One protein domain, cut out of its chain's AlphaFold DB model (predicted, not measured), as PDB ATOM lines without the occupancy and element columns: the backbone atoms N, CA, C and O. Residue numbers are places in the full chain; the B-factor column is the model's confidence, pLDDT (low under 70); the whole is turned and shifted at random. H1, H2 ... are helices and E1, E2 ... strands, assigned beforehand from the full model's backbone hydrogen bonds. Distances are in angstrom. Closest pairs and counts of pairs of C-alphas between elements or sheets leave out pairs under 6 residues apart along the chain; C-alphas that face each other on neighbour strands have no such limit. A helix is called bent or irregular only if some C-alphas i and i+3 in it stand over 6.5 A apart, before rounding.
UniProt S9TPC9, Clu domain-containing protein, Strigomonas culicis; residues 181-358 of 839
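AT A GLANCE: This is residues 181 to 358 of the 839 residues of the protein "Clu domain-containing protein" of Strigomonas culicis (UniProt S9TPC9). A small, strongly twisted sheet of four strands stands between two long helices, H4 over one face and H5 over the other, with H1 beside H5's place on that second face, over the E1 and E2 side. H3 folds back on H4 as a helical hairpin whose far end reaches past the sheet, E5 runs by H1, and the tail of residues 352 to 358 sticks out. The printed part has 178 residues, with five named helices and five named strands in the order H1 H2 H3 H4 E1 E2 H5 E3 E4 E5. The sheet's order is E1 E2 E4 E3, antiparallel throughout, and the class is mixed, helices and strands. The whole is compact, with a radius of gyration of the C-alphas of 17.0 A and spans of 53 by 42 by 32 A.

HOW THE PARTS SIT: H1, residues 185 to 198, is on the sheet of E1, residues 275 to 278, E2, residues 281 to 285, E4, residues 336 to 342, and E3, residues 328 to 333. Its height over the sheet is 10.0 A, and it lies over E2 and, only just, over E1, on which 3 of its C-alphas fall. H2, residues 202 to 205, is not on the sheet and is close to but not clearly touching H1, the closest C-alphas being those of Ile 196 and Ser 203, 6.8 A apart. H3, residues 208 to 221, only grazes the sheet with residues 208 to 212. H3 and H4, residues 227 to 255, touch as a hairpin at a shallow tilt of 20 degrees, opposite ways, with the closest C-alphas, Leu 219 and Ala 230, 5.1 A apart. H4 is on the sheet, where its Ala 245 and Ala 340 of E4 have the closest C-alphas, 6.2 A apart. H5, residues 297 to 321, is on the opposite face from H4 and the same face as H1, which gives three layers, helices on both faces of a sheet. It lies over E4 and E3 at a height over the sheet of 9.4 A and runs along the strands, at 26 degrees to E4 on the local plane. H3 and H5 only just touch, with 3 pairs of C-alphas within 8 A, through residues 216 to 220 of H3 and 319 to 320 of H5. E2, H5 and E3 form a split strand-helix-strand unit, two strands running the same way with E4 between them, and its crossover is right-handed. E1 and E2 form a hairpin, with N 276 and O 283 at 2.9 A; E2 and E4 have N 284 and O 339 at 2.8 A; the hairpin of E3 and E4 has N 329 and O 340 at 2.8 A. E5, residues 346 to 353, pairs with no named strand and bends by 91 degrees at residue 349; the closest C-alphas of H1 and E5 are Thr 190 and Asn 347, 5.0 A apart. Every O i to N i+4 pair is within hydrogen-bond range in H1, H3 and H4, and 17 of 21 are in H5, while H2 is too short for such a pair.

IN THESE COORDINATES: H1 begins at C-alpha 185, (37.442, -35.140, 44.209), and is 20.4 A long; H2 is 5.7 A and H3 19.5 A. H4, the longest helix, is 41.7 A from C-alpha 227 at (66.415, -22.624, 35.059) to C-alpha 255. E1 is 10.4 A and E2 12.8 A. H5 is 35.3 A, with a kink of 38 degrees near residue 315, and is irregular, but only just: C-alphas 316 and 319 are 7.0 A apart. E3 is 16.2 A, E4 19.8 A, and E5 13.1 A, ending at C-alpha 353, (45.888, -47.122, 40.193).

THE WHOLE: The two C-alphas farthest apart are those of Lys 224 and Ser 291, 54.9 A. The printed part has no cut. The long links are H4 to E1, with 19 residues, and E2 to H5, with 11. The mean pLDDT of the printed part is 88.9, and residues 181 to 183 and 198 to 205 are under 70.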
ATOM      1  N   ASN A 181      27.883 -36.518  52.313       55.25
ATOM      2  CA  ASN A 181      27.354 -35.585  51.298       55.25
ATOM      3  C   ASN A 181      28.451 -34.762  50.569       55.25
ATOM      4  O   ASN A 181      28.162 -33.673  50.071       55.25
ATOM      5  N   ILE A 182      29.712 -35.198  50.562       56.03
ATOM      6  CA  ILE A 182      30.823 -34.545  49.865       56.03
ATOM      7  C   ILE A 182      31.243 -35.485  48.727       56.03
ATOM      8  O   ILE A 182      31.577 -36.636  49.010       56.03
ATOM      9  N   PRO A 183      31.213 -35.024  47.465       69.12
ATOM     10  CA  PRO A 183      31.531 -35.858  46.316       69.12
ATOM     11  C   PRO A 183      33.027 -36.175  46.306       69.12
ATOM     12  O   PRO A 183      33.838 -35.384  46.806       69.12
ATOM     13  N   ALA A 184      33.403 -37.304  45.705       82.44
ATOM     14  CA  ALA A 184      34.808 -37.623  45.504       82.44
ATOM     15  C   ALA A 184      35.471 -36.530  44.646       82.44
ATOM     16  O   ALA A 184      34.853 -35.962  43.741       82.44
ATOM     17  N   GLN A 185      36.742 -36.221  44.912       89.19
ATOM     18  CA  GLN A 185      37.442 -35.140  44.209       89.19
ATOM     19  C   GLN A 185      37.468 -35.367  42.687       89.19
ATOM     20  O   GLN A 185      37.322 -34.418  41.914       89.19
ATOM     21  N   ILE A 186      37.581 -36.631  42.264       93.19
ATOM     22  CA  ILE A 186      37.539 -37.030  40.855       93.19
ATOM     23  C   ILE A 186      36.208 -36.679  40.175       93.19
ATOM     24  O   ILE A 186      36.197 -36.346  38.989       93.19
ATOM     25  N   ASP A 187      35.095 -36.679  40.908       93.12
ATOM     26  CA  ASP A 187      33.774 -36.348  40.361       93.12
ATOM     27  C   ASP A 187      33.653 -34.869  40.072       93.12
ATOM     28  O   ASP A 187      33.167 -34.481  39.012       93.12
ATOM     29  N   LEU A 188      34.156 -34.049  40.996       93.50
ATOM     30  CA  LEU A 188      34.230 -32.607  40.813       93.50
ATOM     31  C   LEU A 188      35.107 -32.274  39.605       93.50
ATOM     32  O   LEU A 188      34.698 -31.486  38.754       93.50
ATOM     33  N   PHE A 189      36.283 -32.895  39.496       94.94
ATOM     34  CA  PHE A 189      37.169 -32.679  38.353       94.94
ATOM     35  C   PHE A 189      36.530 -33.114  37.038       94.94
ATOM     36  O   PHE A 189      36.523 -32.322  36.101       94.94
ATOM     37  N   THR A 190      35.920 -34.301  36.987       93.38
ATOM     38  CA  THR A 190      35.230 -34.789  35.783       93.38
ATOM     39  C   THR A 190      34.109 -33.826  35.374       93.38
ATOM     40  O   THR A 190      34.066 -33.372  34.233       93.38
ATOM     41  N   TYR A 191      33.242 -33.452  36.323       93.88
ATOM     42  CA  TYR A 191      32.105 -32.563  36.083       93.88
ATOM     43  C   TYR A 191      32.533 -31.193  35.547       93.88
ATOM     44  O   TYR A 191      31.985 -30.710  34.553       93.88
ATOM     45  N   TYR A 192      33.500 -30.545  36.199       92.50
ATOM     46  CA  TYR A 192      33.915 -29.207  35.792       92.50
ATOM     47  C   TYR A 192      34.796 -29.219  34.546       92.50
ATOM     48  O   TYR A 192      34.666 -28.312  33.726       92.50
ATOM     49  N   TRP A 193      35.630 -30.243  34.353       90.62
ATOM     50  CA  TRP A 193      36.412 -30.376  33.128       90.62
ATOM     51  C   TRP A 193      35.510 -30.491  31.898       90.62
ATOM     52  O   TRP A 193      35.727 -29.782  30.918       90.62
ATOM     53  N   ASP A 194      34.450 -31.303  31.961       88.19
ATOM     54  CA  ASP A 194      33.510 -31.434  30.847       88.19
ATOM     55  C   ASP A 194      32.816 -30.099  30.522       88.19
ATOM     56  O   ASP A 194      32.624 -29.774  29.352       88.19
ATOM     57  N   ARG A 195      32.519 -29.260  31.525       85.75
ATOM     58  CA  ARG A 195      31.969 -27.909  31.297       85.75
ATOM     59  C   ARG A 195      32.979 -26.935  30.693       85.75
ATOM     60  O   ARG A 195      32.597 -26.121  29.854       85.75
ATOM     61  N   ILE A 196      34.239 -27.001  31.117       82.38
ATOM     62  CA  ILE A 196      35.329 -26.170  30.586       82.38
ATOM     63  C   ILE A 196      35.584 -26.527  29.120       82.38
ATOM     64  O   ILE A 196      35.605 -25.640  28.269       82.38
ATOM     65  N   ALA A 197      35.692 -27.824  28.813       75.31
ATOM     66  CA  ALA A 197      35.967 -28.331  27.471       75.31
ATOM     67  C   ALA A 197      34.895 -27.919  26.442       75.31
ATOM     68  O   ALA A 197      35.209 -27.667  25.281       75.31
ATOM     69  N   ILE A 198      33.633 -27.793  26.867       66.19
ATOM     70  CA  ILE A 198      32.521 -27.377  25.997       66.19
ATOM     71  C   ILE A 198      32.615 -25.887  25.595       66.19
ATOM     72  O   ILE A 198      32.121 -25.509  24.533       66.19
ATOM     73  N   ASN A 199      33.286 -25.030  26.377       60.56
ATOM     74  CA  ASN A 199      33.177 -23.566  26.269       60.56
ATOM     75  C   ASN A 199      34.303 -22.843  25.479       60.56
ATOM     76  O   ASN A 199      34.511 -21.644  25.658       60.56
ATOM     77  N   SER A 200      34.923 -23.507  24.491       54.31
ATOM     78  CA  SER A 200      35.713 -22.905  23.383       54.31
ATOM     79  C   SER A 200      37.144 -22.385  23.669       54.31
ATOM     80  O   SER A 200      37.608 -22.314  24.802       54.31
ATOM     81  N   LYS A 201      37.860 -22.021  22.587       58.53
ATOM     82  CA  LYS A 201      39.289 -21.635  22.513       58.53
ATOM     83  C   LYS A 201      39.732 -20.507  23.459       58.53
ATOM     84  O   LYS A 201      40.904 -20.478  23.819       58.53
ATOM     85  N   GLU A 202      38.842 -19.606  23.882       61.28
ATOM     86  CA  GLU A 202      39.170 -18.591  24.904       61.28
ATOM     87  C   GLU A 202      39.438 -19.221  26.280       61.28
ATOM     88  O   GLU A 202      40.261 -18.721  27.047       61.28
ATOM     89  N   SER A 203      38.824 -20.374  26.564       60.75
ATOM     90  CA  SER A 203      39.021 -21.131  27.802       60.75
ATOM     91  C   SER A 203      40.441 -21.703  27.928       60.75
ATOM     92  O   SER A 203      40.991 -21.782  29.025       60.75
ATOM     93  N   MET A 204      41.104 -22.000  26.803       59.66
ATOM     94  CA  MET A 204      42.480 -22.519  26.785       59.66
ATOM     95  C   MET A 204      43.507 -21.512  27.317       59.66
ATOM     96  O   MET A 204      44.441 -21.908  28.013       59.66
ATOM     97  N   ALA A 205      43.319 -20.209  27.062       62.19
ATOM     98  CA  ALA A 205      44.188 -19.159  27.610       62.19
ATOM     99  C   ALA A 205      44.122 -19.091  29.149       62.19
ATOM    100  O   ALA A 205      45.080 -18.671  29.800       62.19
ATOM    101  N   LYS A 206      43.010 -19.559  29.731       75.75
ATOM    102  CA  LYS A 206      42.772 -19.644  31.177       75.75
ATOM    103  C   LYS A 206      42.900 -21.068  31.732       75.75
ATOM    104  O   LYS A 206      42.532 -21.310  32.877       75.75
ATOM    105  N   ASN A 207      43.449 -22.019  30.971       90.12
ATOM    106  CA  ASN A 207      43.698 -23.367  31.475       90.12
ATOM    107  C   ASN A 207      44.893 -23.356  32.445       90.12
ATOM    108  O   ASN A 207      46.041 -23.608  32.068       90.12
ATOM    109  N   TRP A 208      44.612 -23.039  33.712       94.50
ATOM    110  CA  TRP A 208      45.603 -22.959  34.786       94.50
ATOM    111  C   TRP A 208      46.402 -24.245  34.941       94.50
ATOM    112  O   TRP A 208      47.607 -24.183  35.174       94.50
ATOM    113  N   ASN A 209      45.749 -25.400  34.789       95.06
ATOM    114  CA  ASN A 209      46.419 -26.682  34.925       95.06
ATOM    115  C   ASN A 209      47.437 -26.881  33.796       95.06
ATOM    116  O   ASN A 209      48.596 -27.137  34.090       95.06
ATOM    117  N   LEU A 210      47.051 -26.677  32.532       93.38
ATOM    118  CA  LEU A 210      47.973 -26.785  31.397       93.38
ATOM    119  C   LEU A 210      49.166 -25.831  31.541       93.38
ATOM    120  O   LEU A 210      50.309 -26.270  31.435       93.38
ATOM    121  N   ARG A 211      48.912 -24.544  31.825       94.38
ATOM    122  CA  ARG A 211      49.974 -23.537  32.020       94.38
ATOM    123  C   ARG A 211      50.941 -23.961  33.126       94.38
ATOM    124  O   ARG A 211      52.150 -23.831  32.965       94.38
ATOM    125  N   TYR A 212      50.407 -24.490  34.225       95.69
ATOM    126  CA  TYR A 212      51.204 -24.962  35.348       95.69
ATOM    127  C   TYR A 212      52.033 -26.194  34.994       95.69
ATOM    128  O   TYR A 212      53.235 -26.189  35.251       95.69
ATOM    129  N   GLN A 213      51.440 -27.212  34.361       95.19
ATOM    130  CA  GLN A 213      52.193 -28.409  33.987       95.19
ATOM    131  C   GLN A 213      53.290 -28.085  32.968       95.19
ATOM    132  O   GLN A 213      54.414 -28.537  33.142       95.19
ATOM    133  N   VAL A 214      53.026 -27.221  31.981       93.44
ATOM    134  CA  VAL A 214      54.053 -26.762  31.026       93.44
ATOM    135  C   VAL A 214      55.186 -26.014  31.733       93.44
ATOM    136  O   VAL A 214      56.353 -26.261  31.439       93.44
ATOM    137  N   ALA A 215      54.878 -25.129  32.686       93.75
ATOM    138  CA  ALA A 215      55.898 -24.415  33.453       93.75
ATOM    139  C   ALA A 215      56.761 -25.368  34.304       93.75
ATOM    140  O   ALA A 215      57.982 -25.219  34.353       93.75
ATOM    141  N   ILE A 216      56.150 -26.383  34.925       93.62
ATOM    142  CA  ILE A 216      56.854 -27.425  35.686       93.62
ATOM    143  C   ILE A 216      57.727 -28.287  34.773       93.62
ATOM    144  O   ILE A 216      58.894 -28.521  35.078       93.62
ATOM    145  N   GLU A 217      57.199 -28.739  33.640       92.31
ATOM    146  CA  GLU A 217      57.960 -29.521  32.671       92.31
ATOM    147  C   GLU A 217      59.127 -28.697  32.099       92.31
ATOM    148  O   GLU A 217      60.227 -29.222  31.939       92.31
ATOM    149  N   ASN A 218      58.933 -27.397  31.841       91.31
ATOM    150  CA  ASN A 218      60.005 -26.507  31.394       91.31
ATOM    151  C   ASN A 218      61.107 -26.390  32.446       91.31
ATOM    152  O   ASN A 218      62.285 -26.462  32.106       91.31
ATOM    153  N   LEU A 219      60.724 -26.258  33.716       89.94
ATOM    154  CA  LEU A 219      61.662 -26.211  34.832       89.94
ATOM    155  C   LEU A 219      62.451 -27.522  34.981       89.94
ATOM    156  O   LEU A 219      63.646 -27.485  35.253       89.94
ATOM    157  N   LEU A 220      61.797 -28.676  34.827       87.50
ATOM    158  CA  LEU A 220      62.403 -29.979  35.117       87.50
ATOM    159  C   LEU A 220      63.125 -30.616  33.923       87.50
ATOM    160  O   LEU A 220      64.138 -31.291  34.112       87.50
ATOM    161  N   TYR A 221      62.610 -30.440  32.706       85.56
ATOM    162  CA  TYR A 221      62.996 -31.248  31.543       85.56
ATOM    163  C   TYR A 221      63.519 -30.433  30.362       85.56
ATOM    164  O   TYR A 221      64.259 -30.966  29.529       85.56
ATOM    165  N   ASN A 222      63.182 -29.145  30.267       84.75
ATOM    166  CA  ASN A 222      63.573 -28.336  29.120       84.75
ATOM    167  C   ASN A 222      64.989 -27.766  29.273       84.75
ATOM    168  O   ASN A 222      65.196 -26.651  29.742       84.75
ATOM    169  N   LYS A 223      65.978 -28.505  28.761       81.44
ATOM    170  CA  LYS A 223      67.393 -28.086  28.759       81.44
ATOM    171  C   LYS A 223      67.670 -26.788  27.985       81.44
ATOM    172  O   LYS A 223      68.743 -26.217  28.154       81.44
ATOM    173  N   LYS A 224      66.766 -26.353  27.097       81.44
ATOM    174  CA  LYS A 224      66.952 -25.139  26.279       81.44
ATOM    175  C   LYS A 224      66.607 -23.865  27.053       81.44
ATOM    176  O   LYS A 224      67.094 -22.796  26.691       81.44
ATOM    177  N   VAL A 225      65.775 -23.957  28.091       79.62
ATOM    178  CA  VAL A 225      65.370 -22.812  28.913       79.62
ATOM    179  C   VAL A 225      66.289 -22.740  30.127       79.62
ATOM    180  O   VAL A 225      66.497 -23.727  30.823       79.62
ATOM    181  N   SER A 226      66.864 -21.568  30.396       82.69
ATOM    182  CA  SER A 226      67.633 -21.364  31.625       82.69
ATOM    183  C   SER A 226      66.731 -21.573  32.844       82.69
ATOM    184  O   SER A 226      65.670 -20.947  32.903       82.69
ATOM    185  N   ASN A 227      67.180 -22.352  33.834       84.56
ATOM    186  CA  ASN A 227      66.415 -22.624  35.059       84.56
ATOM    187  C   ASN A 227      65.848 -21.348  35.701       84.56
ATOM    188  O   ASN A 227      64.684 -21.334  36.074       84.56
ATOM    189  N   SER A 228      66.612 -20.250  35.733       87.06
ATOM    190  CA  SER A 228      66.157 -18.970  36.301       87.06
ATOM    191  C   SER A 228      64.914 -18.399  35.612       87.06
ATOM    192  O   SER A 228      64.038 -17.857  36.275       87.06
ATOM    193  N   LYS A 229      64.820 -18.536  34.285       90.56
ATOM    194  CA  LYS A 229      63.673 -18.054  33.507       90.56
ATOM    195  C   LYS A 229      62.447 -18.941  33.728       90.56
ATOM    196  O   LYS A 229      61.353 -18.425  33.908       90.56
ATOM    197  N   ALA A 230      62.630 -20.263  33.741       88.75
ATOM    198  CA  ALA A 230      61.541 -21.196  34.031       88.75
ATOM    199  C   ALA A 230      61.007 -21.018  35.466       88.75
ATOM    200  O   ALA A 230      59.798 -21.056  35.689       88.75
ATOM    201  N   GLU A 231      61.898 -20.768  36.433       90.12
ATOM    202  CA  GLU A 231      61.528 -20.408  37.805       90.12
ATOM    203  C   GLU A 231      60.725 -19.100  37.842       90.12
ATOM    204  O   GLU A 231      59.670 -19.060  38.475       90.12
ATOM    205  N   GLU A 232      61.171 -18.052  37.142       91.44
ATOM    206  CA  GLU A 232      60.466 -16.765  37.054       91.44
ATOM    207  C   GLU A 232      59.068 -16.908  36.428       91.44
ATOM    208  O   GLU A 232      58.091 -16.437  37.013       91.44
ATOM    209  N   GLU A 233      58.944 -17.623  35.305       92.50
ATOM    210  CA  GLU A 233      57.662 -17.895  34.634       92.50
ATOM    211  C   GLU A 233      56.686 -18.641  35.562       92.50
ATOM    212  O   GLU A 233      55.505 -18.296  35.655       92.50
ATOM    213  N   LEU A 234      57.176 -19.636  36.306       92.69
ATOM    214  CA  LEU A 234      56.366 -20.374  37.271       92.69
ATOM    215  C   LEU A 234      55.971 -19.513  38.481       92.69
ATOM    216  O   LEU A 234      54.840 -19.607  38.965       92.69
ATOM    217  N   HIS A 235      56.874 -18.663  38.976       92.44
ATOM    218  CA  HIS A 235      56.575 -17.709  40.045       92.44
ATOM    219  C   HIS A 235      55.510 -16.697  39.619       92.44
ATOM    220  O   HIS A 235      54.574 -16.453  40.384       92.44
ATOM    221  N   GLN A 236      55.610 -16.169  38.399       94.81
ATOM    222  CA  GLN A 236      54.615 -15.270  37.827       94.81
ATOM    223  C   GLN A 236      53.253 -15.961  37.693       94.81
ATOM    224  O   GLN A 236      52.254 -15.434  38.182       94.81
ATOM    225  N   LEU A 237      53.207 -17.169  37.122       95.06
ATOM    226  CA  LEU A 237      51.969 -17.942  36.985       95.06
ATOM    227  C   LEU A 237      51.281 -18.175  38.336       95.06
ATOM    228  O   LEU A 237      50.059 -18.084  38.441       95.06
ATOM    229  N   LYS A 238      52.059 -18.476  39.380       94.06
ATOM    230  CA  LYS A 238      51.528 -18.652  40.734       94.06
ATOM    231  C   LYS A 238      50.950 -17.357  41.289       94.06
ATOM    232  O   LYS A 238      49.857 -17.402  41.836       94.06
ATOM    233  N   ALA A 239      51.650 -16.234  41.140       93.88
ATOM    234  CA  ALA A 239      51.155 -14.936  41.591       93.88
ATOM    235  C   ALA A 239      49.844 -14.553  40.877       93.88
ATOM    236  O   ALA A 239      48.908 -14.083  41.520       93.88
ATOM    237  N   GLU A 240      49.740 -14.827  39.572       95.19
ATOM    238  CA  GLU A 240      48.502 -14.649  38.804       95.19
ATOM    239  C   GLU A 240      47.367 -15.541  39.338       95.19
ATOM    240  O   GLU A 240      46.273 -15.048  39.613       95.19
ATOM    241  N   PHE A 241      47.627 -16.840  39.539       95.38
ATOM    242  CA  PHE A 241      46.644 -17.783  40.084       95.38
ATOM    243  C   PHE A 241      46.182 -17.382  41.493       95.38
ATOM    244  O   PHE A 241      44.992 -17.441  41.792       95.38
ATOM    245  N   GLU A 242      47.106 -16.950  42.356       94.81
ATOM    246  CA  GLU A 242      46.814 -16.451  43.704       94.81
ATOM    247  C   GLU A 242      45.924 -15.207  43.670       94.81
ATOM    248  O   GLU A 242      44.945 -15.160  44.414       94.81
ATOM    249  N   GLY A 243      46.223 -14.241  42.795       94.62
ATOM    250  CA  GLY A 243      45.418 -13.032  42.618       94.62
ATOM    251  C   GLY A 243      43.977 -13.353  42.219       94.62
ATOM    252  O   GLY A 243      43.039 -12.917  42.885       94.62
ATOM    253  N   VAL A 244      43.793 -14.214  41.212       95.19
ATOM    254  CA  VAL A 244      42.458 -14.647  40.765       95.19
ATOM    255  C   VAL A 244      41.727 -15.421  41.863       95.19
ATOM    256  O   VAL A 244      40.551 -15.179  42.130       95.19
ATOM    257  N   ALA A 245      42.422 -16.324  42.557       95.75
ATOM    258  CA  ALA A 245      41.829 -17.109  43.633       95.75
ATOM    259  C   ALA A 245      41.398 -16.224  44.816       95.75
ATOM    260  O   ALA A 245      40.361 -16.468  45.437       95.75
ATOM    261  N   GLN A 246      42.173 -15.178  45.115       94.69
ATOM    262  CA  GLN A 246      41.868 -14.183  46.137       94.69
ATOM    263  C   GLN A 246      40.593 -13.403  45.811       94.69
ATOM    264  O   GLN A 246      39.702 -13.298  46.659       94.69
ATOM    265  N   GLU A 247      40.499 -12.869  44.594       94.62
ATOM    266  CA  GLU A 247      39.329 -12.133  44.110       94.62
ATOM    267  C   GLU A 247      38.078 -13.015  44.098       94.62
ATOM    268  O   GLU A 247      37.001 -12.587  44.530       94.62
ATOM    269  N   LEU A 248      38.228 -14.276  43.680       95.25
ATOM    270  CA  LEU A 248      37.150 -15.257  43.676       95.25
ATOM    271  C   LEU A 248      36.671 -15.570  45.098       95.25
ATOM    272  O   LEU A 248      35.468 -15.554  45.354       95.25
ATOM    273  N   ALA A 249      37.585 -15.791  46.046       94.88
ATOM    274  CA  ALA A 249      37.237 -16.033  47.446       94.88
ATOM    275  C   ALA A 249      36.523 -14.829  48.082       94.88
ATOM    276  O   ALA A 249      35.524 -15.005  48.783       94.88
ATOM    277  N   ALA A 250      36.992 -13.607  47.813       92.19
ATOM    278  CA  ALA A 250      36.339 -12.387  48.283       92.19
ATOM    279  C   ALA A 250      34.934 -12.221  47.686       92.19
ATOM    280  O   ALA A 250      33.990 -11.901  48.411       92.19
ATOM    281  N   THR A 251      34.784 -12.509  46.391       94.19
ATOM    282  CA  THR A 251      33.493 -12.478  45.697       94.19
ATOM    283  C   THR A 251      32.521 -13.495  46.280       94.19
ATOM    284  O   THR A 251      31.407 -13.127  46.647       94.19
ATOM    285  N   VAL A 252      32.950 -14.751  46.444       94.12
ATOM    286  CA  VAL A 252      32.121 -15.813  47.027       94.12
ATOM    287  C   VAL A 252      31.659 -15.429  48.429       94.12
ATOM    288  O   VAL A 252      30.469 -15.547  48.708       94.12
ATOM    289  N   LEU A 253      32.540 -14.907  49.293       91.25
ATOM    290  CA  LEU A 253      32.136 -14.454  50.631       91.25
ATOM    291  C   LEU A 253      31.107 -13.320  50.588       91.25
ATOM    292  O   LEU A 253      30.122 -13.380  51.323       91.25
ATOM    293  N   GLY A 254      31.299 -12.319  49.725       89.50
ATOM    294  CA  GLY A 254      30.337 -11.224  49.554       89.50
ATOM    295  C   GLY A 254      28.978 -11.684  49.008       89.50
ATOM    296  O   GLY A 254      27.956 -11.040  49.245       89.50
ATOM    297  N   GLU A 255      28.947 -12.815  48.303       91.75
ATOM    298  CA  GLU A 255      27.749 -13.407  47.704       91.75
ATOM    299  C   GLU A 255      27.070 -14.461  48.594       91.75
ATOM    300  O   GLU A 255      25.916 -14.821  48.342       91.75
ATOM    301  N   LEU A 256      27.716 -14.926  49.675       87.81
ATOM    302  CA  LEU A 256      27.125 -15.900  50.606       87.81
ATOM    303  C   LEU A 256      25.826 -15.392  51.243       87.81
ATOM    304  O   LEU A 256      24.916 -16.186  51.479       87.81
ATOM    305  N   VAL A 257      25.726 -14.081  51.487       84.31
ATOM    306  CA  VAL A 257      24.526 -13.431  52.043       84.31
ATOM    307  C   VAL A 257      23.426 -13.202  51.001       84.31
ATOM    308  O   VAL A 257      22.285 -12.918  51.362       84.31
ATOM    309  N   GLN A 258      23.751 -13.324  49.713       88.25
ATOM    310  CA  GLN A 258      22.816 -13.113  48.612       88.25
ATOM    311  C   GLN A 258      22.064 -14.404  48.275       88.25
ATOM    312  O   GLN A 258      22.548 -15.522  48.501       88.25
ATOM    313  N   SER A 259      20.874 -14.249  47.689       86.62
ATOM    314  CA  SER A 259      20.117 -15.385  47.157       86.62
ATOM    315  C   SER A 259      20.876 -16.051  46.004       86.62
ATOM    316  O   SER A 259      21.579 -15.380  45.252       86.62
ATOM    317  N   ALA A 260      20.724 -17.368  45.832       85.62
ATOM    318  CA  ALA A 260      21.473 -18.130  44.824       85.62
ATOM    319  C   ALA A 260      21.315 -17.581  43.390       85.62
ATOM    320  O   ALA A 260      22.261 -17.645  42.614       85.62
ATOM    321  N   ALA A 261      20.157 -16.996  43.060       88.31
ATOM    322  CA  ALA A 261      19.880 -16.401  41.750       88.31
ATOM    323  C   ALA A 261      20.629 -15.079  41.484       88.31
ATOM    324  O   ALA A 261      20.710 -14.650  40.339       88.31
ATOM    325  N   GLN A 262      21.142 -14.420  42.526       90.56
ATOM    326  CA  GLN A 262      21.853 -13.139  42.430       90.56
ATOM    327  C   GLN A 262      23.377 -13.298  42.436       90.56
ATOM    328  O   GLN A 262      24.092 -12.335  42.169       90.56
ATOM    329  N   ARG A 263      23.878 -14.500  42.745       91.50
ATOM    330  CA  ARG A 263      25.316 -14.778  42.812       91.50
ATOM    331  C   ARG A 263      25.918 -14.754  41.411       91.50
ATOM    332  O   ARG A 263      25.357 -15.337  40.485       91.50
ATOM    333  N   ARG A 264      27.075 -14.109  41.257       92.94
ATOM    334  CA  ARG A 264      27.833 -14.098  40.000       92.94
ATOM    335  C   ARG A 264      28.634 -15.382  39.846       92.94
ATOM    336  O   ARG A 264      28.801 -15.868  38.731       92.94
ATOM    337  N   VAL A 265      29.114 -15.942  40.956       92.25
ATOM    338  CA  VAL A 265      29.878 -17.189  40.951       92.25
ATOM    339  C   VAL A 265      28.927 -18.368  41.110       92.25
ATOM    340  O   VAL A 265      28.216 -18.501  42.110       92.25
ATOM    341  N   SER A 266      28.935 -19.251  40.115       88.44
ATOM    342  CA  SER A 266      28.096 -20.446  40.123       88.44
ATOM    343  C   SER A 266      28.595 -21.443  41.166       88.44
ATOM    344  O   SER A 266      29.723 -21.933  41.101       88.44
ATOM    345  N   ALA A 267      27.729 -21.774  42.119       91.75
ATOM    346  CA  ALA A 267      27.980 -22.868  43.043       91.75
ATOM    347  C   ALA A 267      27.717 -24.228  42.374       91.75
ATOM    348  O   ALA A 267      26.973 -24.329  41.395       91.75
ATOM    349  N   HIS A 268      28.301 -25.295  42.917       92.75
ATOM    350  CA  HIS A 268      28.041 -26.653  42.451       92.75
ATOM    351  C   HIS A 268      26.560 -27.030  42.656       92.75
ATOM    352  O   HIS A 268      26.045 -26.802  43.755       92.75
ATOM    353  N   PRO A 269      25.877 -27.667  41.681       89.75
ATOM    354  CA  PRO A 269      24.433 -27.924  41.755       89.75
ATOM    355  C   PRO A 269      23.988 -28.713  42.993       89.75
ATOM    356  O   PRO A 269      22.982 -28.384  43.613       89.75
ATOM    357  N   THR A 270      24.755 -29.735  43.380       86.75
ATOM    358  CA  THR A 270      24.452 -30.594  44.541       86.75
ATOM    359  C   THR A 270      25.129 -30.138  45.836       86.75
ATOM    360  O   THR A 270      24.746 -30.574  46.918       86.75
ATOM    361  N   HIS A 271      26.117 -29.241  45.756       86.31
ATOM    362  CA  HIS A 271      26.956 -28.837  46.892       86.31
ATOM    363  C   HIS A 271      27.111 -27.312  46.935       86.31
ATOM    364  O   HIS A 271      28.218 -26.775  47.022       86.31
ATOM    365  N   THR A 272      25.970 -26.622  46.894       83.06
ATOM    366  CA  THR A 272      25.828 -25.173  46.658       83.06
ATOM    367  C   THR A 272      26.508 -24.258  47.679       83.06
ATOM    368  O   THR A 272      26.630 -23.059  47.444       83.06
ATOM    369  N   ASN A 273      26.947 -24.804  48.815       85.50
ATOM    370  CA  ASN A 273      27.628 -24.054  49.872       85.50
ATOM    371  C   ASN A 273      29.121 -24.392  49.994       85.50
ATOM    372  O   ASN A 273      29.816 -23.749  50.777       85.50
ATOM    373  N   TYR A 274      29.612 -25.388  49.254       89.69
ATOM    374  CA  TYR A 274      30.957 -25.939  49.439       89.69
ATOM    375  C   TYR A 274      31.864 -25.707  48.243       89.69
ATOM    376  O   TYR A 274      33.038 -25.417  48.442       89.69
ATOM    377  N   PHE A 275      31.345 -25.828  47.023       95.06
ATOM    378  CA  PHE A 275      32.162 -25.788  45.815       95.06
ATOM    379  C   PHE A 275      31.647 -24.729  44.853       95.06
ATOM    380  O   PHE A 275      30.444 -24.624  44.608       95.06
ATOM    381  N   TYR A 276      32.581 -23.964  44.313       95.31
ATOM    382  CA  TYR A 276      32.363 -22.873  43.378       95.31
ATOM    383  C   TYR A 276      33.356 -23.031  42.235       95.31
ATOM    384  O   TYR A 276      34.475 -23.496  42.452       95.31
ATOM    385  N   GLU A 277      32.967 -22.643  41.030       93.44
ATOM    386  CA  GLU A 277      33.868 -22.667  39.879       93.44
ATOM    387  C   GLU A 277      33.806 -21.344  39.132       93.44
ATOM    388  O   GLU A 277      32.742 -20.735  38.988       93.44
ATOM    389  N   SER A 278      34.979 -20.887  38.711       92.69
ATOM    390  CA  SER A 278      35.140 -19.737  37.839       92.69
ATOM    391  C   SER A 278      36.489 -19.830  37.137       92.69
ATOM    392  O   SER A 278      37.490 -20.169  37.770       92.69
ATOM    393  N   ASP A 279      36.521 -19.515  35.842       89.56
ATOM    394  CA  ASP A 279      37.751 -19.385  35.056       89.56
ATOM    395  C   ASP A 279      38.699 -20.598  35.166       89.56
ATOM    396  O   ASP A 279      39.916 -20.444  35.272       89.56
ATOM    397  N   GLY A 280      38.158 -21.823  35.162       90.62
ATOM    398  CA  GLY A 280      38.973 -23.044  35.216       90.62
ATOM    399  C   GLY A 280      39.592 -23.336  36.589       90.62
ATOM    400  O   GLY A 280      40.491 -24.176  36.707       90.62
ATOM    401  N   MET A 281      39.115 -22.654  37.632       94.69
ATOM    402  CA  MET A 281      39.517 -22.837  39.019       94.69
ATOM    403  C   MET A 281      38.349 -23.375  39.846       94.69
ATOM    404  O   MET A 281      37.269 -22.787  39.892       94.69
ATOM    405  N   LEU A 282      38.590 -24.477  40.552       96.31
ATOM    406  CA  LEU A 282      37.677 -25.024  41.546       96.31
ATOM    407  C   LEU A 282      38.007 -24.434  42.917       96.31
ATOM    408  O   LEU A 282      39.083 -24.688  43.460       96.31
ATOM    409  N   LEU A 283      37.074 -23.685  43.493       97.00
ATOM    410  CA  LEU A 283      37.182 -23.124  44.832       97.00
ATOM    411  C   LEU A 283      36.312 -23.919  45.816       97.00
ATOM    412  O   LEU A 283      35.088 -23.950  45.708       97.00
ATOM    413  N   GLN A 284      36.946 -24.531  46.812       96.69
ATOM    414  CA  GLN A 284      36.292 -25.230  47.915       96.69
ATOM    415  C   GLN A 284      36.278 -24.352  49.170       96.69
ATOM    416  O   GLN A 284      37.335 -24.027  49.711       96.69
ATOM    417  N   LEU A 285      35.093 -24.024  49.682       96.25
ATOM    418  CA  LEU A 285      34.887 -23.392  50.983       96.25
ATOM    419  C   LEU A 285      34.910 -24.458  52.092       96.25
ATOM    420  O   LEU A 285      34.041 -25.325  52.175       96.25
ATOM    421  N   CYS A 286      35.910 -24.391  52.970       95.06
ATOM    422  CA  CYS A 286      36.183 -25.410  53.984       95.06
ATOM    423  C   CYS A 286      35.380 -25.169  55.273       95.06
ATOM    424  O   CYS A 286      35.947 -24.872  56.331       95.06
ATOM    425  N   ILE A 287      34.058 -25.270  55.164       92.31
ATOM    426  CA  ILE A 287      33.102 -25.174  56.275       92.31
ATOM    427  C   ILE A 287      32.529 -26.547  56.603       92.31
ATOM    428  O   ILE A 287      32.507 -27.430  55.750       92.31
ATOM    429  N   ASP A 288      32.059 -26.731  57.832       89.94
ATOM    430  CA  ASP A 288      31.303 -27.921  58.202       89.94
ATOM    431  C   ASP A 288      30.403 -27.680  59.418       89.94
ATOM    432  O   ASP A 288      30.701 -26.880  60.308       89.94
ATOM    433  N   LYS A 289      29.289 -28.408  59.480       87.19
ATOM    434  CA  LYS A 289      28.374 -28.364  60.627       87.19
ATOM    435  C   LYS A 289      28.954 -29.178  61.783       87.19
ATOM    436  O   LYS A 289      29.714 -30.112  61.568       87.19
ATOM    437  N   SER A 290      28.557 -28.881  63.020       84.50
ATOM    438  CA  SER A 290      28.962 -29.685  64.189       84.50
ATOM    439  C   SER A 290      28.562 -31.163  64.067       84.50
ATOM    440  O   SER A 290      29.275 -32.027  64.563       84.50
ATOM    441  N   SER A 291      27.449 -31.440  63.384       79.75
ATOM    442  CA  SER A 291      26.964 -32.781  63.039       79.75
ATOM    443  C   SER A 291      27.417 -33.268  61.655       79.75
ATOM    444  O   SER A 291      26.885 -34.258  61.162       79.75
ATOM    445  N   GLY A 292      28.281 -32.516  60.971       80.56
ATOM    446  CA  GLY A 292      28.760 -32.839  59.633       80.56
ATOM    447  C   GLY A 292      29.937 -33.813  59.640       80.56
ATOM    448  O   GLY A 292      30.337 -34.318  60.691       80.56
ATOM    449  N   VAL A 293      30.488 -34.076  58.453       77.94
ATOM    450  CA  VAL A 293      31.500 -35.126  58.214       77.94
ATOM    451  C   VAL A 293      32.773 -34.891  59.027       77.94
ATOM    452  O   VAL A 293      33.386 -35.827  59.531       77.94
ATOM    453  N   TYR A 294      33.170 -33.635  59.192       81.19
ATOM    454  CA  TYR A 294      34.382 -33.234  59.895       81.19
ATOM    455  C   TYR A 294      34.111 -32.812  61.349       81.19
ATOM    456  O   TYR A 294      35.054 -32.605  62.118       81.19
ATOM    457  N   GLY A 295      32.847 -32.708  61.768       81.31
ATOM    458  CA  GLY A 295      32.461 -32.300  63.119       81.31
ATOM    459  C   GLY A 295      32.680 -30.808  63.384       81.31
ATOM    460  O   GLY A 295      33.016 -30.416  64.506       81.31
ATOM    461  N   GLY A 296      32.535 -29.970  62.354       87.44
ATOM    462  CA  GLY A 296      32.530 -28.511  62.462       87.44
ATOM    463  C   GLY A 296      33.646 -27.802  61.690       87.44
ATOM    464  O   GLY A 296      34.716 -28.365  61.438       87.44
ATOM    465  N   ASP A 297      33.436 -26.514  61.400       89.00
ATOM    466  CA  ASP A 297      34.370 -25.638  60.671       89.00
ATOM    467  C   ASP A 297      35.827 -25.783  61.114       89.00
ATOM    468  O   ASP A 297      36.740 -25.862  60.296       89.00
ATOM    469  N   SER A 298      36.078 -25.829  62.427       85.19
ATOM    470  CA  SER A 298      37.450 -25.882  62.935       85.19
ATOM    471  C   SER A 298      38.200 -27.133  62.476       85.19
ATOM    472  O   SER A 298      39.426 -27.074  62.384       85.19
ATOM    473  N   ASN A 299      37.513 -28.251  62.252       84.44
ATOM    474  CA  ASN A 299      38.120 -29.481  61.756       84.44
ATOM    475  C   ASN A 299      38.183 -29.483  60.228       84.44
ATOM    476  O   ASN A 299      39.238 -29.815  59.696       84.44
ATOM    477  N   ALA A 300      37.146 -28.997  59.539       89.12
ATOM    478  CA  ALA A 300      37.165 -28.814  58.085       89.12
ATOM    479  C   ALA A 300      38.362 -27.958  57.630       89.12
ATOM    480  O   ALA A 300      39.132 -28.353  56.757       89.12
ATOM    481  N   GLN A 301      38.614 -26.835  58.308       90.69
ATOM    482  CA  GLN A 301      39.766 -25.968  58.042       90.69
ATOM    483  C   GLN A 301      41.120 -26.644  58.332       90.69
ATOM    484  O   GLN A 301      42.123 -26.358  57.666       90.69
ATOM    485  N   LYS A 302      41.183 -27.523  59.343       86.38
ATOM    486  CA  LYS A 302      42.395 -28.305  59.647       86.38
ATOM    487  C   LYS A 302      42.647 -29.349  58.568       86.38
ATOM    488  O   LYS A 302      43.787 -29.463  58.137       86.38
ATOM    489  N   ILE A 303      41.609 -30.056  58.125       86.94
ATOM    490  CA  ILE A 303      41.687 -31.042  57.046       86.94
ATOM    491  C   ILE A 303      42.127 -30.354  55.761       86.94
ATOM    492  O   ILE A 303      43.149 -30.735  55.215       86.94
ATOM    493  N   ALA A 304      41.495 -29.243  55.383       91.62
ATOM    494  CA  ALA A 304      41.924 -28.441  54.240       91.62
ATOM    495  C   ALA A 304      43.390 -27.997  54.339       91.62
ATOM    496  O   ALA A 304      44.139 -28.017  53.367       91.62
ATOM    497  N   SER A 305      43.838 -27.629  55.543       89.81
ATOM    498  CA  SER A 305      45.241 -27.300  55.783       89.81
ATOM    499  C   SER A 305      46.178 -28.492  55.595       89.81
ATOM    500  O   SER A 305      47.298 -28.269  55.150       89.81
ATOM    501  N   ARG A 306      45.753 -29.714  55.938       86.94
ATOM    502  CA  ARG A 306      46.520 -30.946  55.704       86.94
ATOM    503  C   ARG A 306      46.518 -31.328  54.236       86.94
ATOM    504  O   ARG A 306      47.600 -31.485  53.699       86.94
ATOM    505  N   THR A 307      45.359 -31.337  53.583       90.81
ATOM    506  CA  THR A 307      45.234 -31.581  52.141       90.81
ATOM    507  C   THR A 307      46.143 -30.661  51.347       90.81
ATOM    508  O   THR A 307      46.931 -31.130  50.536       90.81
ATOM    509  N   PHE A 308      46.113 -29.362  51.648       93.56
ATOM    510  CA  PHE A 308      47.013 -28.410  51.019       93.56
ATOM    511  C   PHE A 308      48.484 -28.752  51.277       93.56
ATOM    512  O   PHE A 308      49.256 -28.803  50.333       93.56
ATOM    513  N   GLN A 309      48.884 -29.020  52.525       89.75
ATOM    514  CA  GLN A 309      50.273 -29.379  52.848       89.75
ATOM    515  C   GLN A 309      50.735 -30.663  52.144       89.75
ATOM    516  O   GLN A 309      51.863 -30.709  51.663       89.75
ATOM    517  N   SER A 310      49.873 -31.677  52.053       90.88
ATOM    518  CA  SER A 310      50.137 -32.895  51.292       90.88
ATOM    519  C   SER A 310      50.322 -32.572  49.814       90.88
ATOM    520  O   SER A 310      51.295 -33.004  49.210       90.88
ATOM    521  N   GLN A 311      49.454 -31.728  49.255       93.06
ATOM    522  CA  GLN A 311      49.578 -31.247  47.884       93.06
ATOM    523  C   GLN A 311      50.887 -30.480  47.658       93.06
ATOM    524  O   GLN A 311      51.467 -30.614  46.588       93.06
ATOM    525  N   GLN A 312      51.385 -29.714  48.640       91.56
ATOM    526  CA  GLN A 312      52.687 -29.036  48.528       91.56
ATOM    527  C   GLN A 312      53.849 -30.038  48.429       91.56
ATOM    528  O   GLN A 312      54.784 -29.794  47.674       91.56
ATOM    529  N   LEU A 313      53.797 -31.138  49.191       89.94
ATOM    530  CA  LEU A 313      54.799 -32.210  49.126       89.94
ATOM    531  C   LEU A 313      54.730 -32.956  47.791       89.94
ATOM    532  O   LEU A 313      55.743 -33.187  47.134       89.94
ATOM    533  N   LEU A 314      53.518 -33.306  47.363       93.44
ATOM    534  CA  LEU A 314      53.310 -33.992  46.095       93.44
ATOM    535  C   LEU A 314      53.683 -33.097  44.909       93.44
ATOM    536  O   LEU A 314      54.238 -33.595  43.941       93.44
ATOM    537  N   SER A 315      53.460 -31.782  44.986       92.88
ATOM    538  CA  SER A 315      53.867 -30.852  43.929       92.88
ATOM    539  C   SER A 315      55.372 -30.659  43.838       92.88
ATOM    540  O   SER A 315      55.852 -30.316  42.763       92.88
ATOM    541  N   SER A 316      56.111 -30.848  44.936       89.25
ATOM    542  CA  SER A 316      57.569 -30.734  44.925       89.25
ATOM    543  C   SER A 316      58.262 -32.000  44.422       89.25
ATOM    544  O   SER A 316      59.261 -31.881  43.716       89.25
ATOM    545  N   GLU A 317      57.745 -33.188  44.758       91.44
ATOM    546  CA  GLU A 317      58.391 -34.466  44.410       91.44
ATOM    547  C   GLU A 317      57.705 -35.217  43.263       91.44
ATOM    548  O   GLU A 317      58.386 -35.720  42.374       91.44
ATOM    549  N   GLY A 318      56.370 -35.243  43.208       93.94
ATOM    550  CA  GLY A 318      55.593 -35.986  42.207       93.94
ATOM    551  C   GLY A 318      56.035 -35.735  40.764       93.94
ATOM    552  O   GLY A 318      56.369 -36.702  40.069       93.94
ATOM    553  N   PRO A 319      56.126 -34.468  40.308       93.44
ATOM    554  CA  PRO A 319      56.521 -34.176  38.940       93.44
ATOM    555  C   PRO A 319      57.882 -34.749  38.559       93.44
ATOM    556  O   PRO A 319      58.036 -35.155  37.422       93.44
ATOM    557  N   ARG A 320      58.844 -34.896  39.483       90.38
ATOM    558  CA  ARG A 320      60.152 -35.519  39.188       90.38
ATOM    559  C   ARG A 320      60.037 -36.987  38.780       90.38
ATOM    560  O   ARG A 320      60.921 -37.503  38.104       90.38
ATOM    561  N   HIS A 321      58.934 -37.628  39.149       91.50
ATOM    562  CA  HIS A 321      58.593 -39.010  38.829       91.50
ATOM    563  C   HIS A 321      57.458 -39.100  37.797       91.50
ATOM    564  O   HIS A 321      56.819 -40.141  37.686       91.50
ATOM    565  N   LEU A 322      57.196 -38.017  37.050       92.81
ATOM    566  CA  LEU A 322      56.142 -37.920  36.029       92.81
ATOM    567  C   LEU A 322      54.727 -38.170  36.590       92.81
ATOM    568  O   LEU A 322      53.812 -38.567  35.865       92.81
ATOM    569  N   LEU A 323      54.554 -37.905  37.889       95.44
ATOM    570  CA  LEU A 323      53.283 -37.912  38.605       95.44
ATOM    571  C   LEU A 323      52.868 -36.465  38.880       95.44
ATOM    572  O   LEU A 323      53.366 -35.795  39.782       95.44
ATOM    573  N   TYR A 324      51.957 -35.964  38.066       95.94
ATOM    574  CA  TYR A 324      51.509 -34.586  38.091       95.94
ATOM    575  C   TYR A 324      50.466 -34.360  39.177       95.94
ATOM    576  O   TYR A 324      49.706 -35.249  39.559       95.94
ATOM    577  N   VAL A 325      50.402 -33.124  39.654       96.31
ATOM    578  CA  VAL A 325      49.372 -32.685  40.588       96.31
ATOM    579  C   VAL A 325      48.843 -31.323  40.155       96.31
ATOM    580  O   VAL A 325      49.618 -30.514  39.637       96.31
ATOM    581  N   PRO A 326      47.546 -31.030  40.331       96.25
ATOM    582  CA  PRO A 326      47.019 -29.719  39.987       96.25
ATOM    583  C   PRO A 326      47.612 -28.626  40.885       96.25
ATOM    584  O   PRO A 326      47.857 -28.844  42.080       96.25
ATOM    585  N   LEU A 327      47.800 -27.431  40.318       96.12
ATOM    586  CA  LEU A 327      48.158 -26.239  41.084       96.12
ATOM    587  C   LEU A 327      47.079 -25.967  42.134       96.12
ATOM    588  O   LEU A 327      45.893 -25.900  41.810       96.12
ATOM    589  N   MET A 328      47.492 -25.798  43.389       97.06
ATOM    590  CA  MET A 328      46.589 -25.516  44.498       97.06
ATOM    591  C   MET A 328      47.105 -24.343  45.331       97.06
ATOM    592  O   MET A 328      48.306 -24.219  45.596       97.06
ATOM    593  N   THR A 329      46.182 -23.504  45.791       96.81
ATOM    594  CA  THR A 329      46.434 -22.467  46.787       96.81
ATOM    595  C   THR A 329      45.421 -22.558  47.922       96.81
ATOM    596  O   THR A 329      44.258 -22.918  47.727       96.81
ATOM    597  N   ARG A 330      45.861 -22.243  49.137       96.69
ATOM    598  CA  ARG A 330      45.013 -22.147  50.321       96.69
ATOM    599  C   ARG A 330      44.906 -20.697  50.747       96.69
ATOM    600  O   ARG A 330      45.911 -20.078  51.097       96.69
ATOM    601  N   ILE A 331      43.678 -20.214  50.847       96.31
ATOM    602  CA  ILE A 331      43.372 -18.828  51.196       96.31
ATOM    603  C   ILE A 331      42.711 -18.815  52.563       96.31
ATOM    604  O   ILE A 331      41.786 -19.586  52.814       96.31
ATOM    605  N   LYS A 332      43.170 -17.944  53.460       93.94
ATOM    606  CA  LYS A 332      42.423 -17.588  54.668       93.94
ATOM    607  C   LYS A 332      41.958 -16.154  54.560       93.94
ATOM    608  O   LYS A 332      42.783 -15.253  54.436       93.94
ATOM    609  N   PHE A 333      40.653 -15.946  54.640       91.50
ATOM    610  CA  PHE A 333      40.066 -14.622  54.511       91.50
ATOM    611  C   PHE A 333      38.831 -14.495  55.398       91.50
ATOM    612  O   PHE A 333      38.004 -15.403  55.429       91.50
ATOM    613  N   ALA A 334      38.746 -13.410  56.175       86.50
ATOM    614  CA  ALA A 334      37.659 -13.148  57.127       86.50
ATOM    615  C   ALA A 334      37.325 -14.339  58.063       86.50
ATOM    616  O   ALA A 334      36.178 -14.584  58.419       86.50
ATOM    617  N   GLY A 335      38.334 -15.128  58.450       87.62
ATOM    618  CA  GLY A 335      38.163 -16.330  59.278       87.62
ATOM    619  C   GLY A 335      37.623 -17.573  58.552       87.62
ATOM    620  O   GLY A 335      37.527 -18.641  59.168       87.62
ATOM    621  N   HIS A 336      37.334 -17.476  57.255       92.75
ATOM    622  CA  HIS A 336      37.067 -18.607  56.369       92.75
ATOM    623  C   HIS A 336      38.365 -19.144  55.758       92.75
ATOM    624  O   HIS A 336      39.374 -18.440  55.670       92.75
ATOM    625  N   VAL A 337      38.346 -20.414  55.351       95.50
ATOM    626  CA  VAL A 337      39.451 -21.057  54.629       95.50
ATOM    627  C   VAL A 337      38.912 -21.602  53.319       95.50
ATOM    628  O   VAL A 337      37.857 -22.237  53.311       95.50
ATOM    629  N   PHE A 338      39.666 -21.378  52.251       97.19
ATOM    630  CA  PHE A 338      39.388 -21.894  50.924       97.19
ATOM    631  C   PHE A 338      40.557 -22.724  50.404       97.19
ATOM    632  O   PHE A 338      41.716 -22.433  50.719       97.19
ATOM    633  N   LEU A 339      40.245 -23.712  49.569       97.56
ATOM    634  CA  LEU A 339      41.196 -24.364  48.676       97.56
ATOM    635  C   LEU A 339      40.816 -24.031  47.240       97.56
ATOM    636  O   LEU A 339      39.736 -24.399  46.793       97.56
ATOM    637  N   ALA A 340      41.695 -23.335  46.531       97.56
ATOM    638  CA  ALA A 340      41.555 -23.085  45.105       97.56
ATOM    639  C   ALA A 340      42.464 -24.058  44.357       97.56
ATOM    640  O   ALA A 340      43.662 -24.112  44.634       97.56
ATOM    641  N   THR A 341      41.898 -24.839  43.444       97.50
ATOM    642  CA  THR A 341      42.598 -25.896  42.707       97.50
ATOM    643  C   THR A 341      42.368 -25.699  41.216       97.50
ATOM    644  O   THR A 341      41.225 -25.552  40.783       97.50
ATOM    645  N   ALA A 342      43.436 -25.693  40.425       96.69
ATOM    646  CA  ALA A 342      43.329 -25.774  38.974       96.69
ATOM    647  C   ALA A 342      42.662 -27.102  38.594       96.69
ATOM    648  O   ALA A 342      42.986 -28.132  39.178       96.69
ATOM    649  N   ILE A 343      41.728 -27.093  37.646       95.88
ATOM    650  CA  ILE A 343      40.959 -28.295  37.303       95.88
ATOM    651  C   ILE A 343      41.773 -29.156  36.317       95.88
ATOM    652  O   ILE A 343      42.025 -28.701  35.199       95.88
ATOM    653  N   PRO A 344      42.220 -30.369  36.701       95.88
ATOM    654  CA  PRO A 344      42.949 -31.250  35.798       95.88
ATOM    655  C   PRO A 344      41.992 -32.004  34.851       95.88
ATOM    656  O   PRO A 344      40.846 -32.270  35.224       95.88
ATOM    657  N   PRO A 345      42.453 -32.412  33.654       93.75
ATOM    658  CA  PRO A 345      41.633 -33.059  32.628       93.75
ATOM    659  C   PRO A 345      41.417 -34.560  32.870       93.75
ATOM    660  O   PRO A 345      41.590 -35.381  31.969       93.75
ATOM    661  N   VAL A 346      41.090 -34.943  34.101       93.88
ATOM    662  CA  VAL A 346      40.954 -36.344  34.532       93.88
ATOM    663  C   VAL A 346      39.502 -36.805  34.507       93.88
ATOM    664  O   VAL A 346      38.572 -36.009  34.620       93.88
ATOM    665  N   ASN A 347      39.304 -38.114  34.369       92.06
ATOM    666  CA  ASN A 347      37.990 -38.738  34.473       92.06
ATOM    667  C   ASN A 347      38.087 -40.116  35.138       92.06
ATOM    668  O   ASN A 347      39.137 -40.755  35.083       92.06
ATOM    669  N   ARG A 348      36.968 -40.610  35.686       90.31
ATOM    670  CA  ARG A 348      36.901 -41.927  36.350       90.31
ATOM    671  C   ARG A 348      37.405 -43.097  35.490       90.31
ATOM    672  O   ARG A 348      38.005 -44.026  36.015       90.31
ATOM    673  N   LYS A 349      37.170 -43.070  34.172       90.31
ATOM    674  CA  LYS A 349      37.584 -44.153  33.254       90.31
ATOM    675  C   LYS A 349      39.102 -44.211  33.063       90.31
ATOM    676  O   LYS A 349      39.612 -45.217  32.589       90.31
ATOM    677  N   GLY A 350      39.799 -43.133  33.409       90.25
ATOM    678  CA  GLY A 350      41.246 -43.017  33.351       90.25
ATOM    679  C   GLY A 350      41.976 -43.532  34.588       90.25
ATOM    680  O   GLY A 350      43.146 -43.213  34.746       90.25
ATOM    681  N   CYS A 351      41.321 -44.251  35.501       94.75
ATOM    682  CA  CYS A 351      41.992 -44.758  36.695       94.75
ATOM    683  C   CYS A 351      43.057 -45.802  36.317       94.75
ATOM    684  O   CYS A 351      42.739 -46.831  35.725       94.75
ATOM    685  N   LEU A 352      44.315 -45.530  36.664       93.94
ATOM    686  CA  LEU A 352      45.460 -46.424  36.461       93.94
ATOM    687  C   LEU A 352      45.827 -47.184  37.732       93.94
ATOM    688  O   LEU A 352      46.352 -48.289  37.657       93.94
ATOM    689  N   TYR A 353      45.579 -46.570  38.886       94.94
ATOM    690  CA  TYR A 353      45.888 -47.122  40.193       94.94
ATOM    691  C   TYR A 353      44.894 -46.577  41.214       94.94
ATOM    692  O   TYR A 353      44.736 -45.363  41.339       94.94
ATOM    693  N   ALA A 354      44.259 -47.480  41.946       92.62
ATOM    694  CA  ALA A 354      43.416 -47.188  43.093       92.62
ATOM    695  C   ALA A 354      43.419 -48.415  44.005       92.62
ATOM    696  O   ALA A 354      43.625 -49.543  43.539       92.62
ATOM    697  N   MET A 355      43.174 -48.201  45.297       89.00
ATOM    698  CA  MET A 355      42.903 -49.314  46.195       89.00
ATOM    699  C   MET A 355      41.649 -50.060  45.699       89.00
ATOM    700  O   MET A 355      40.647 -49.414  45.378       89.00
ATOM    701  N   PRO A 356      41.671 -51.402  45.622       85.69
ATOM    702  CA  PRO A 356      40.492 -52.146  45.211       85.69
ATOM    703  C   PRO A 356      39.357 -51.932  46.217       85.69
ATOM    704  O   PRO A 356      39.573 -51.968  47.430       85.69
ATOM    705  N   ALA A 357      38.139 -51.736  45.711       83.44
ATOM    706  CA  ALA A 357      36.943 -51.772  46.547       83.44
ATOM    707  C   ALA A 357      36.789 -53.158  47.196       83.44
ATOM    708  O   ALA A 357      37.332 -54.149  46.700       83.44
ATOM    709  N   SER A 358      36.024 -53.240  48.289       74.19
ATOM    710  CA  SER A 358      35.823 -54.510  48.993       74.19
ATOM    711  C   SER A 358      35.324 -55.601  48.042       74.19
ATOM    712  O   SER A 358      34.276 -55.463  47.413       74.19
TER     713      SER A 358